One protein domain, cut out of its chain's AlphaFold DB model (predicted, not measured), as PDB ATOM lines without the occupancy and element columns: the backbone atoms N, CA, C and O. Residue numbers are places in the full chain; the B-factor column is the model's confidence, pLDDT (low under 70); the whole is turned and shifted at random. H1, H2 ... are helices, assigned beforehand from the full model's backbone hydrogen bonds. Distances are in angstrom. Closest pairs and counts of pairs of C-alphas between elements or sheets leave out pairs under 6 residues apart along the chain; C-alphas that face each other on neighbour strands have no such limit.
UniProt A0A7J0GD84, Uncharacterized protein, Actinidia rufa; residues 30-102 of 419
ATOM      1  N   GLU A  30     168.060 129.184  79.599       85.38
ATOM      2  CA  GLU A  30     169.214 129.541  78.769       85.38
ATOM      3  C   GLU A  30     169.686 130.979  79.010       85.38
ATOM      4  O   GLU A  30     170.894 131.217  79.105       85.38
ATOM      5  N   ASN A  31     168.756 131.920  79.197       85.75
ATOM      6  CA  ASN A  31     169.072 133.305  79.547       85.75
ATOM      7  C   ASN A  31     169.772 133.403  80.910       85.75
ATOM      8  O   ASN A  31     170.793 134.079  81.020       85.75
ATOM      9  N   GLU A  32     169.304 132.673  81.926       91.00
ATOM     10  CA  GLU A  32     169.958 132.640  83.241       91.00
ATOM     11  C   GLU A  32     171.390 132.086  83.169       91.00
ATOM     12  O   GLU A  32     172.309 132.600  83.818       91.00
ATOM     13  N   ARG A  33     171.609 131.050  82.347       91.19
ATOM     14  CA  ARG A  33     172.947 130.487  82.100       91.19
ATOM     15  C   ARG A  33     173.860 131.492  81.412       91.19
ATOM     16  O   ARG A  33     175.034 131.591  81.776       91.19
ATOM     17  N   LEU A  34     173.336 132.232  80.437       88.69
ATOM     18  CA  LEU A  34     174.090 133.257  79.727       88.69
ATOM     19  C   LEU A  34     174.470 134.410  80.662       88.69
ATOM     20  O   LEU A  34     175.644 134.781  80.723       88.69
ATOM     21  N   ASP A  35     173.524 134.897  81.462       92.06
ATOM     22  CA  ASP A  35     173.759 135.939  82.463       92.06
ATOM     23  C   ASP A  35     174.839 135.528  83.464       92.06
ATOM     24  O   ASP A  35     175.682 136.340  83.851       92.06
ATOM     25  N   ALA A  36     174.872 134.256  83.861       92.56
ATOM     26  CA  ALA A  36     175.904 133.747  84.753       92.56
ATOM     27  C   ALA A  36     177.302 133.719  84.105       92.56
ATOM     28  O   ALA A  36     178.301 133.946  84.796       92.56
ATOM     29  N   VAL A  37     177.397 133.481  82.791       92.50
ATOM     30  CA  VAL A  37     178.661 133.602  82.043       92.50
ATOM     31  C   VAL A  37     179.067 135.070  81.910       92.50
ATOM     32  O   VAL A  37     180.225 135.398  82.171       92.50
ATOM     33  N   VAL A  38     178.124 135.958  81.581       91.19
ATOM     34  CA  VAL A  38     178.375 137.396  81.398       91.19
ATOM     35  C   VAL A  38     178.781 138.075  82.707       91.19
ATOM     36  O   VAL A  38     179.720 138.869  82.699       91.19
ATOM     37  N   LYS A  39     178.160 137.720  83.841       92.81
ATOM     38  CA  LYS A  39     178.542 138.207  85.183       92.81
ATOM     39  C   LYS A  39     179.977 137.835  85.568       92.81
ATOM     40  O   LYS A  39     180.584 138.518  86.384       92.81
ATOM     41  N   GLY A  40     180.525 136.765  84.986       87.88
ATOM     42  CA  GLY A  40     181.916 136.360  85.186       87.88
ATOM     43  C   GLY A  40     182.936 137.174  84.380       87.88
ATOM     44  O   GLY A  40     184.134 137.065  84.643       87.88
ATOM     45  N   LEU A  41     182.494 137.974  83.404       90.56
ATOM     46  CA  LEU A  41     183.360 138.811  82.575       90.56
ATOM     47  C   LEU A  41     183.468 140.216  83.186       90.56
ATOM     48  O   LEU A  41     182.459 140.868  83.451       90.56
ATOM     49  N   ARG A  42     184.695 140.715  83.377       88.44
ATOM     50  CA  ARG A  42     184.930 142.101  83.817       88.44
ATOM     51  C   ARG A  42     184.413 143.077  82.759       88.44
ATOM     52  O   ARG A  42     184.772 142.957  81.587       88.44
ATOM     53  N   MET A  43     183.588 144.033  83.176       86.38
ATOM     54  CA  MET A  43     183.108 145.116  82.314       86.38
ATOM     55  C   MET A  43     184.289 145.951  81.796       86.38
ATOM     56  O   MET A  43     185.268 146.144  82.513       86.38
ATOM     57  N   GLY A  44     184.209 146.414  80.545       83.31
ATOM     58  CA  GLY A  44     185.249 147.240  79.913       83.31
ATOM     59  C   GLY A  44     186.457 146.481  79.350       83.31
ATOM     60  O   GLY A  44     187.362 147.109  78.816       83.31
ATOM     61  N   GLN A  45     186.490 145.145  79.435       87.62
ATOM     62  CA  GLN A  45     187.536 144.331  78.808       87.62
ATOM     63  C   GLN A  45     187.030 143.656  77.531       87.62
ATOM     64  O   GLN A  45     185.920 143.122  77.492       87.62
ATOM     65  N   LEU A  46     187.874 143.647  76.496       83.69
ATOM     66  CA  LEU A  46     187.646 142.874  75.278       83.69
ATOM     67  C   LEU A  46     188.097 141.429  75.505       83.69
ATOM     68  O   LEU A  46     189.231 141.170  75.906       83.69
ATOM     69  N   TYR A  47     187.206 140.479  75.230       87.19
ATOM     70  CA  TYR A  47     187.498 139.053  75.331       87.19
ATOM     71  C   TYR A  47     187.415 138.420  73.953       87.19
ATOM     72  O   TYR A  47     186.401 138.526  73.267       87.19
ATOM     73  N   LEU A  48     188.454 137.677  73.575       86.75
ATOM     74  CA  LEU A  48     188.360 136.785  72.426       86.75
ATOM     75  C   LEU A  48     187.273 135.737  72.696       86.75
ATOM     76  O   LEU A  48     187.281 135.093  73.749       86.75
ATOM     77  N   VAL A  49     186.389 135.503  71.724       84.56
ATOM     78  CA  VAL A  49     185.295 134.513  71.814       84.56
ATOM     79  C   VAL A  49     185.823 133.138  72.244       84.56
ATOM     80  O   VAL A  49     185.263 132.487  73.124       84.56
ATOM     81  N   LYS A  50     186.989 132.734  71.722       88.38
ATOM     82  CA  LYS A  50     187.673 131.489  72.106       88.38
ATOM     83  C   LYS A  50     187.985 131.408  73.606       88.38
ATOM     84  O   LYS A  50     187.973 130.310  74.156       88.38
ATOM     85  N   ASN A  51     188.262 132.524  74.276       87.81
ATOM     86  CA  ASN A  51     188.545 132.542  75.712       87.81
ATOM     87  C   ASN A  51     187.258 132.410  76.533       87.81
ATOM     88  O   ASN A  51     187.253 131.678  77.521       87.81
ATOM     89  N   ILE A  52     186.157 133.026  76.086       90.06
ATOM     90  CA  ILE A  52     184.834 132.885  76.714       90.06
ATOM     91  C   ILE A  52     184.370 131.427  76.627       90.06
ATOM     92  O   ILE A  52     184.058 130.818  77.649       90.06
ATOM     93  N   LEU A  53     184.433 130.834  75.432       88.69
ATOM     94  CA  LEU A  53     184.046 129.440  75.190       88.69
ATOM     95  C   LEU A  53     184.924 128.427  75.940       88.69
ATOM     96  O   LEU A  53     184.500 127.303  76.197       88.69
ATOM     97  N   ASN A  54     186.157 128.805  76.290       85.38
ATOM     98  CA  ASN A  54     187.067 127.966  77.070       85.38
ATOM     99  C   ASN A  54     187.045 128.261  78.575       85.38
ATOM    100  O   ASN A  54     187.790 127.627  79.329       85.38
ATOM    101  N   SER A  55     186.218 129.206  79.023       91.81
ATOM    102  CA  SER A  55     186.129 129.567  80.432       91.81
ATOM    103  C   SER A  55     185.474 128.451  81.251       91.81
ATOM    104  O   SER A  55     184.568 127.748  80.799       91.81
ATOM    105  N   LYS A  56     185.924 128.292  82.501       92.12
ATOM    106  CA  LYS A  56     185.333 127.321  83.439       92.12
ATOM    107  C   LYS A  56     183.853 127.611  83.698       92.12
ATOM    108  O   LYS A  56     183.081 126.680  83.896       92.12
ATOM    109  N   THR A  57     183.465 128.886  83.690       90.81
ATOM    110  CA  THR A  57     182.077 129.339  83.838       90.81
ATOM    111  C   THR A  57     181.219 128.891  82.664       90.81
ATOM    112  O   THR A  57     180.168 128.306  82.900       90.81
ATOM    113  N   PHE A  58     181.683 129.060  81.422       92.69
ATOM    114  CA  PHE A  58     180.952 128.575  80.248       92.69
ATOM    115  C   PHE A  58     180.722 127.060  80.312       92.69
ATOM    116  O   PHE A  58     179.587 126.606  80.203       92.69
ATOM    117  N   PHE A  59     181.762 126.273  80.614       91.06
ATOM    118  CA  PHE A  59     181.595 124.827  80.789       91.06
ATOM    119  C   PHE A  59     180.642 124.476  81.936       91.06
ATOM    120  O   PHE A  59     179.787 123.619  81.766       91.06
ATOM    121  N   LYS A  60     180.713 125.161  83.082       92.44
ATOM    122  CA  LYS A  60     179.826 124.880  84.220       92.44
ATOM    123  C   LYS A  60     178.336 124.991  83.859       92.44
ATOM    124  O   LYS A  60     177.550 124.198  84.364       92.44
ATOM    125  N   TYR A  61     177.958 125.955  83.017       91.00
ATOM    126  CA  TYR A  61     176.552 126.221  82.682       91.00
ATOM    127  C   TYR A  61     176.075 125.557  81.385       91.00
ATOM    128  O   TYR A  61     174.888 125.267  81.261       91.00
ATOM    129  N   PHE A  62     176.983 125.286  80.442       89.62
ATOM    130  CA  PHE A  62     176.656 124.711  79.131       89.62
ATOM    131  C   PHE A  62     177.154 123.269  78.947       89.62
ATOM    132  O   PHE A  62     176.955 122.681  77.885       89.62
ATOM    133  N   SER A  63     177.781 122.657  79.958       85.12
ATOM    134  CA  SER A  63     178.047 121.220  79.921       85.12
ATOM    135  C   SER A  63     176.729 120.437  79.949       85.12
ATOM    136  O   SER A  63     175.895 120.683  80.825       85.12
ATOM    137  N   PRO A  64     176.534 119.468  79.037       75.44
ATOM    138  CA  PRO A  64     175.372 118.596  79.092       75.44
ATOM    139  C   PRO A  64     175.329 117.851  80.437       75.44
ATOM    140  O   PRO A  64     176.383 117.575  81.023       75.44
ATOM    141  N   PRO A  65     174.135 117.518  80.956       71.94
ATOM    142  CA  PRO A  65     174.001 116.822  82.232       71.94
ATOM    143  C   PRO A  65     174.782 115.500  82.217       71.94
ATOM    144  O   PRO A  65     174.799 114.796  81.207       71.94
ATOM    145  N   HIS A  66     175.403 115.148  83.353       54.88
ATOM    146  CA  HIS A  66     176.302 113.989  83.542       54.88
ATOM    147  C   HIS A  66     175.782 112.655  82.962       54.88
ATOM    148  O   HIS A  66     176.566 111.770  82.622       54.88
ATOM    149  N   ASN A  67     174.469 112.524  82.781       47.78
ATOM    150  CA  ASN A  67     173.805 111.321  82.292       47.78
ATOM    151  C   ASN A  67     173.961 111.135  80.766       47.78
ATOM    152  O   ASN A  67     173.991 110.001  80.298       47.78
ATOM    153  N   GLN A  68     174.134 112.215  79.992       54.28
ATOM    154  CA  GLN A  68     174.443 112.140  78.553       54.28
ATOM    155  C   GLN A  68     175.897 111.717  78.285       54.28
ATOM    156  O   GLN A  68     176.195 111.138  77.239       54.28
ATOM    157  N   TRP A  69     176.800 111.915  79.251       49.19
ATOM    158  CA  TRP A  69     178.211 111.538  79.119       49.19
ATOM    159  C   TRP A  69     178.432 110.024  79.128       49.19
ATOM    160  O   TRP A  69     179.397 109.563  78.529       49.19
ATOM    161  N   ARG A  70     177.536 109.228  79.734       45.12
ATOM    162  CA  ARG A  70     177.617 107.755  79.643       45.12
ATOM    163  C   ARG A  70     177.327 107.233  78.237       45.12
ATOM    164  O   ARG A  70     177.892 106.213  77.864       45.12
ATOM    165  N   LEU A  71     176.492 107.930  77.465       43.53
ATOM    166  CA  LEU A  71     176.218 107.563  76.075       43.53
ATOM    167  C   LEU A  71     177.370 107.986  75.150       43.53
ATOM    168  O   LEU A  71     177.763 107.234  74.266       43.53
ATOM    169  N   MET A  72     177.947 109.167  75.394       41.84
ATOM    170  CA  MET A  72     179.059 109.714  74.604       41.84
ATOM    171  C   MET A  72     180.419 109.098  74.958       41.84
ATOM    172  O   MET A  72     181.282 109.021  74.099       41.84
ATOM    173  N   GLY A  73     180.624 108.609  76.185       41.34
ATOM    174  CA  GLY A  73     181.866 107.943  76.602       41.34
ATOM    175  C   GLY A  73     182.106 106.577  75.948       41.34
ATOM    176  O   GLY A  73     183.221 106.072  76.005       41.34
ATOM    177  N   TYR A  74     181.085 105.997  75.304       36.59
ATOM    178  CA  TYR A  74     181.212 104.772  74.504       36.59
ATOM    179  C   TYR A  74     181.711 105.031  73.073       36.59
ATOM    180  O   TYR A  74     182.148 104.104  72.396       36.59
ATOM    181  N   VAL A  75     181.684 106.285  72.618       39.41
ATOM    182  CA  VAL A  75     182.195 106.699  71.310       39.41
ATOM    183  C   VAL A  75     183.355 107.646  71.584       39.41
ATOM    184  O   VAL A  75     183.142 108.757  72.054       39.41
ATOM    185  N   GLY A  76     184.589 107.190  71.361       34.84
ATOM    186  CA  GLY A  76     185.832 107.891  71.711       34.84
ATOM    187  C   GLY A  76     186.039 109.231  70.995       34.84
ATOM    188  O   GLY A  76     186.945 109.366  70.180       34.84
ATOM    189  N   THR A  77     185.217 110.229  71.304       38.97
ATOM    190  CA  THR A  77     185.276 111.566  70.718       38.97
ATOM    191  C   THR A  77     186.310 112.412  71.447       38.97
ATOM    192  O   THR A  77     186.365 112.502  72.677       38.97
ATOM    193  N   THR A  78     187.175 113.050  70.665       43.62
ATOM    194  CA  THR A  78     188.168 113.980  71.198       43.62
ATOM    195  C   THR A  78     187.505 115.318  71.532       43.62
ATOM    196  O   THR A  78     186.511 115.729  70.932       43.62
ATOM    197  N   ARG A  79     188.099 116.059  72.473       46.62
ATOM    198  CA  ARG A  79     187.675 117.396  72.942       46.62
ATOM    199  C   ARG A  79     187.353 118.413  71.823       46.62
ATOM    200  O   ARG A  79     186.705 119.421  72.098       46.62
ATOM    201  N   GLY A  80     187.819 118.190  70.591       47.28
ATOM    202  CA  GLY A  80     187.528 119.023  69.419       47.28
ATOM    203  C   GLY A  80     186.151 118.785  68.786       47.28
ATOM    204  O   GLY A  80     185.525 119.744  68.342       47.28
ATOM    205  N   GLU A  81     185.640 117.555  68.789       52.72
ATOM    206  CA  GLU A  81     184.352 117.211  68.162       52.72
ATOM    207  C   GLU A  81     183.163 117.656  69.018       52.72
ATOM    208  O   GLU A  81     182.201 118.221  68.503       52.72
ATOM    209  N   LEU A  82     183.299 117.547  70.344       51.53
ATOM    210  CA  LEU A  82     182.361 118.114  71.321       51.53
ATOM    211  C   LEU A  82     182.153 119.626  71.131       51.53
ATOM    212  O   LEU A  82     181.049 120.132  71.312       51.53
ATOM    213  N   ARG A  83     183.202 120.359  70.733       56.66
ATOM    214  CA  ARG A  83     183.117 121.807  70.481       56.66
ATOM    215  C   ARG A  83     182.355 122.138  69.207       56.66
ATOM    216  O   ARG A  83     181.635 123.129  69.202       56.66
ATOM    217  N   LYS A  84     182.500 121.320  68.158       56.94
ATOM    218  CA  LYS A  84     181.735 121.497  66.919       56.94
ATOM    219  C   LYS A  84     180.244 121.321  67.195       56.94
ATOM    220  O   LYS A  84     179.489 122.209  66.839       56.94
ATOM    221  N   GLY A  85     179.859 120.273  67.930       60.75
ATOM    222  CA  GLY A  85     178.455 120.015  68.273       60.75
ATOM    223  C   GLY A  85     177.805 121.120  69.113       60.75
ATOM    224  O   GLY A  85     176.706 121.560  68.791       60.75
ATOM    225  N   ILE A  86     178.496 121.611  70.152       57.69
ATOM    226  CA  ILE A  86     177.965 122.679  71.020       57.69
ATOM    227  C   ILE A  86     177.818 123.993  70.244       57.69
ATOM    228  O   ILE A  86     176.780 124.641  70.348       57.69
ATOM    229  N   LEU A  87     178.813 124.370  69.432       54.72
ATOM    230  CA  LEU A  87     178.758 125.616  68.661       54.72
ATOM    231  C   LEU A  87     177.703 125.583  67.556       54.72
ATOM    232  O   LEU A  87     177.029 126.585  67.364       54.72
ATOM    233  N   THR A  88     177.501 124.443  66.890       50.78
ATOM    234  CA  THR A  88     176.420 124.292  65.898       50.78
ATOM    235  C   THR A  88     175.027 124.253  66.524       50.78
ATOM    236  O   THR A  88     174.042 124.377  65.809       50.78
ATOM    237  N   SER A  89     174.934 124.035  67.839       52.94
ATOM    238  CA  SER A  89     173.663 124.001  68.572       52.94
ATOM    239  C   SER A  89     173.319 125.308  69.283       52.94
ATOM    240  O   SER A  89     172.227 125.413  69.832       52.94
ATOM    241  N   LEU A  90     174.234 126.286  69.309       57.78
ATOM    242  CA  LEU A  90     173.933 127.610  69.843       57.78
ATOM    243  C   LEU A  90     173.105 128.375  68.800       57.78
ATOM    244  O   LEU A  90     173.599 128.561  67.690       57.78
ATOM    245  N   PRO A  91     171.883 128.832  69.129       69.25
ATOM    246  CA  PRO A  91     171.101 129.672  68.230       69.25
ATOM    247  C   PRO A  91     171.887 130.935  67.854       69.25
ATOM    248  O   PRO A  91     172.484 131.568  68.730       69.25
ATOM    249  N   ASP A  92     171.855 131.329  66.580       57.97
ATOM    250  CA  ASP A  92     172.556 132.522  66.080       57.97
ATOM    251  C   ASP A  92     172.173 133.785  66.871       57.97
ATOM    252  O   ASP A  92     173.021 134.632  67.167       57.97
ATOM    253  N   ASP A  93     170.928 133.860  67.345       60.75
ATOM    254  CA  ASP A  93     170.426 134.941  68.196       60.75
ATOM    255  C   ASP A  93     171.211 135.087  69.512       60.75
ATOM    256  O   ASP A  93     171.413 136.205  69.995       60.75
ATOM    257  N   MET A  94     171.724 133.989  70.082       65.38
ATOM    258  CA  MET A  94     172.540 134.024  71.301       65.38
ATOM    259  C   MET A  94     173.941 134.570  71.042       65.38
ATOM    260  O   MET A  94     174.434 135.387  71.821       65.38
ATOM    261  N   LEU A  95     174.586 134.144  69.952       66.81
ATOM    262  CA  LEU A  95     175.893 134.678  69.556       66.81
ATOM    263  C   LEU A  95     175.780 136.174  69.260       66.81
ATOM    264  O   LEU A  95     176.579 136.972  69.753       66.81
ATOM    265  N   THR A  96     174.722 136.553  68.550       67.94
ATOM    266  CA  THR A  96     174.415 137.945  68.226       67.94
ATOM    267  C   THR A  96     174.151 138.767  69.487       67.94
ATOM    268  O   THR A  96     174.604 139.905  69.574       67.94
ATOM    269  N   ARG A  97     173.492 138.201  70.506       67.25
ATOM    270  CA  ARG A  97     173.252 138.869  71.795       67.25
ATOM    271  C   ARG A  97     174.524 139.052  72.626       67.25
ATOM    272  O   ARG A  97     174.743 140.145  73.136       67.25
ATOM    273  N   ILE A  98     175.404 138.046  72.689       66.00
ATOM    274  CA  ILE A  98     176.727 138.164  73.342       66.00
ATOM    275  C   ILE A  98     177.543 139.299  72.711       66.00
ATOM    276  O   ILE A  98     178.206 140.061  73.416       66.00
ATOM    277  N   ILE A  99     177.483 139.411  71.383       64.94
ATOM    278  CA  ILE A  99     178.175 140.451  70.621       64.94
ATOM    279  C   ILE A  99     177.502 141.820  70.849       64.94
ATOM    280  O   ILE A  99     178.183 142.796  71.163       64.94
ATOM    281  N   ARG A 100     176.166 141.897  70.779       65.56
ATOM    282  CA  ARG A 100     175.379 143.139  70.906       65.56
ATOM    283  C   ARG A 100     175.435 143.756  72.308       65.56
ATOM    284  O   ARG A 100     175.627 144.964  72.416       65.56
ATOM    285  N   ASP A 101     175.337 142.952  73.367       59.06
ATOM    286  CA  ASP A 101     175.331 143.439  74.759       59.06
ATOM    287  C   ASP A 101     176.704 143.974  75.215       59.06
ATOM    288  O   ASP A 101     176.810 144.622  76.257       59.06
ATOM    289  N   LYS A 102     177.769 143.731  74.436       53.56
ATOM    290  CA  LYS A 102     179.130 144.223  74.713       53.56
ATOM    291  C   LYS A 102     179.644 145.255  73.716       53.56
ATOM    292  O   LYS A 102     180.506 146.042  74.093       53.56
TER     293      LYS A 102
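Overview. This is residues 30 to 102 of the 419 residues of an uncharacterized protein of Actinidia rufa (UniProt A0A7J0GD84). Six short helices make a long, open ring with few contacts: H1 and H3 sit side by side on one long side, H5 and H6 line the other, and H4 lies where the chain turns at one end. H2 sits close to H3, and H6 returns near H1. The printed part has 73 residues with six named helices, H1 to H6 in chain order, and no named strand; the class is all helix. It is only just compact, close to loose, with a radius of gyration of the C-alphas of 13.5 A, and spans 43 by 20 by 18 A, a rod in outline.

Along the chain. H5 and H6 are the longest helices by residues: H5, residues 79 to 89, measures 16.1 A from first to last C-alpha, and H6, residues 92 to 102, measures 16.0 A and ends with C-alpha 102 at (179.130, 144.223, 74.713). H4 is residues 66 to 72, 10.3 A, and H3 is residues 56 to 62, 10.0 A. H2 is residues 49 to 53, 6.2 A. H1, residues 30 to 39, 14.3 A, begins with C-alpha 30 at (169.214, 129.541, 78.769).

Arrangement. H5 touches no helix and is only just apart from H3, at 8.5 A. H6 is near H1, with 9 pairs of C-alphas within 10 A. H1 and H3 touch, closest at the C-alphas of Arg 33 and Tyr 61, 5.6 A, with a shallow tilt of 11 degrees, opposite ways. H2 and H3 are close but not clearly touching; their closest C-alphas, of Ile 52 and Phe 58, are 6.8 A apart. H4 is apart from H3 and H5. Every O i to N i+4 pair is within hydrogen-bond range in H1, H2 and H3; the count is 6 of 7 in H5, 6 of 7 in H6 and 1 of 3 in H4, where 3 of 4 O i to N i+3 pairs are.

Size, cuts and confidence. The two C-alphas farthest apart, those of Gly 44 and Tyr 74, are 43.0 A apart. The printed part has no cut and no long link. Residues 66 to 102 are under pLDDT 70 in this model.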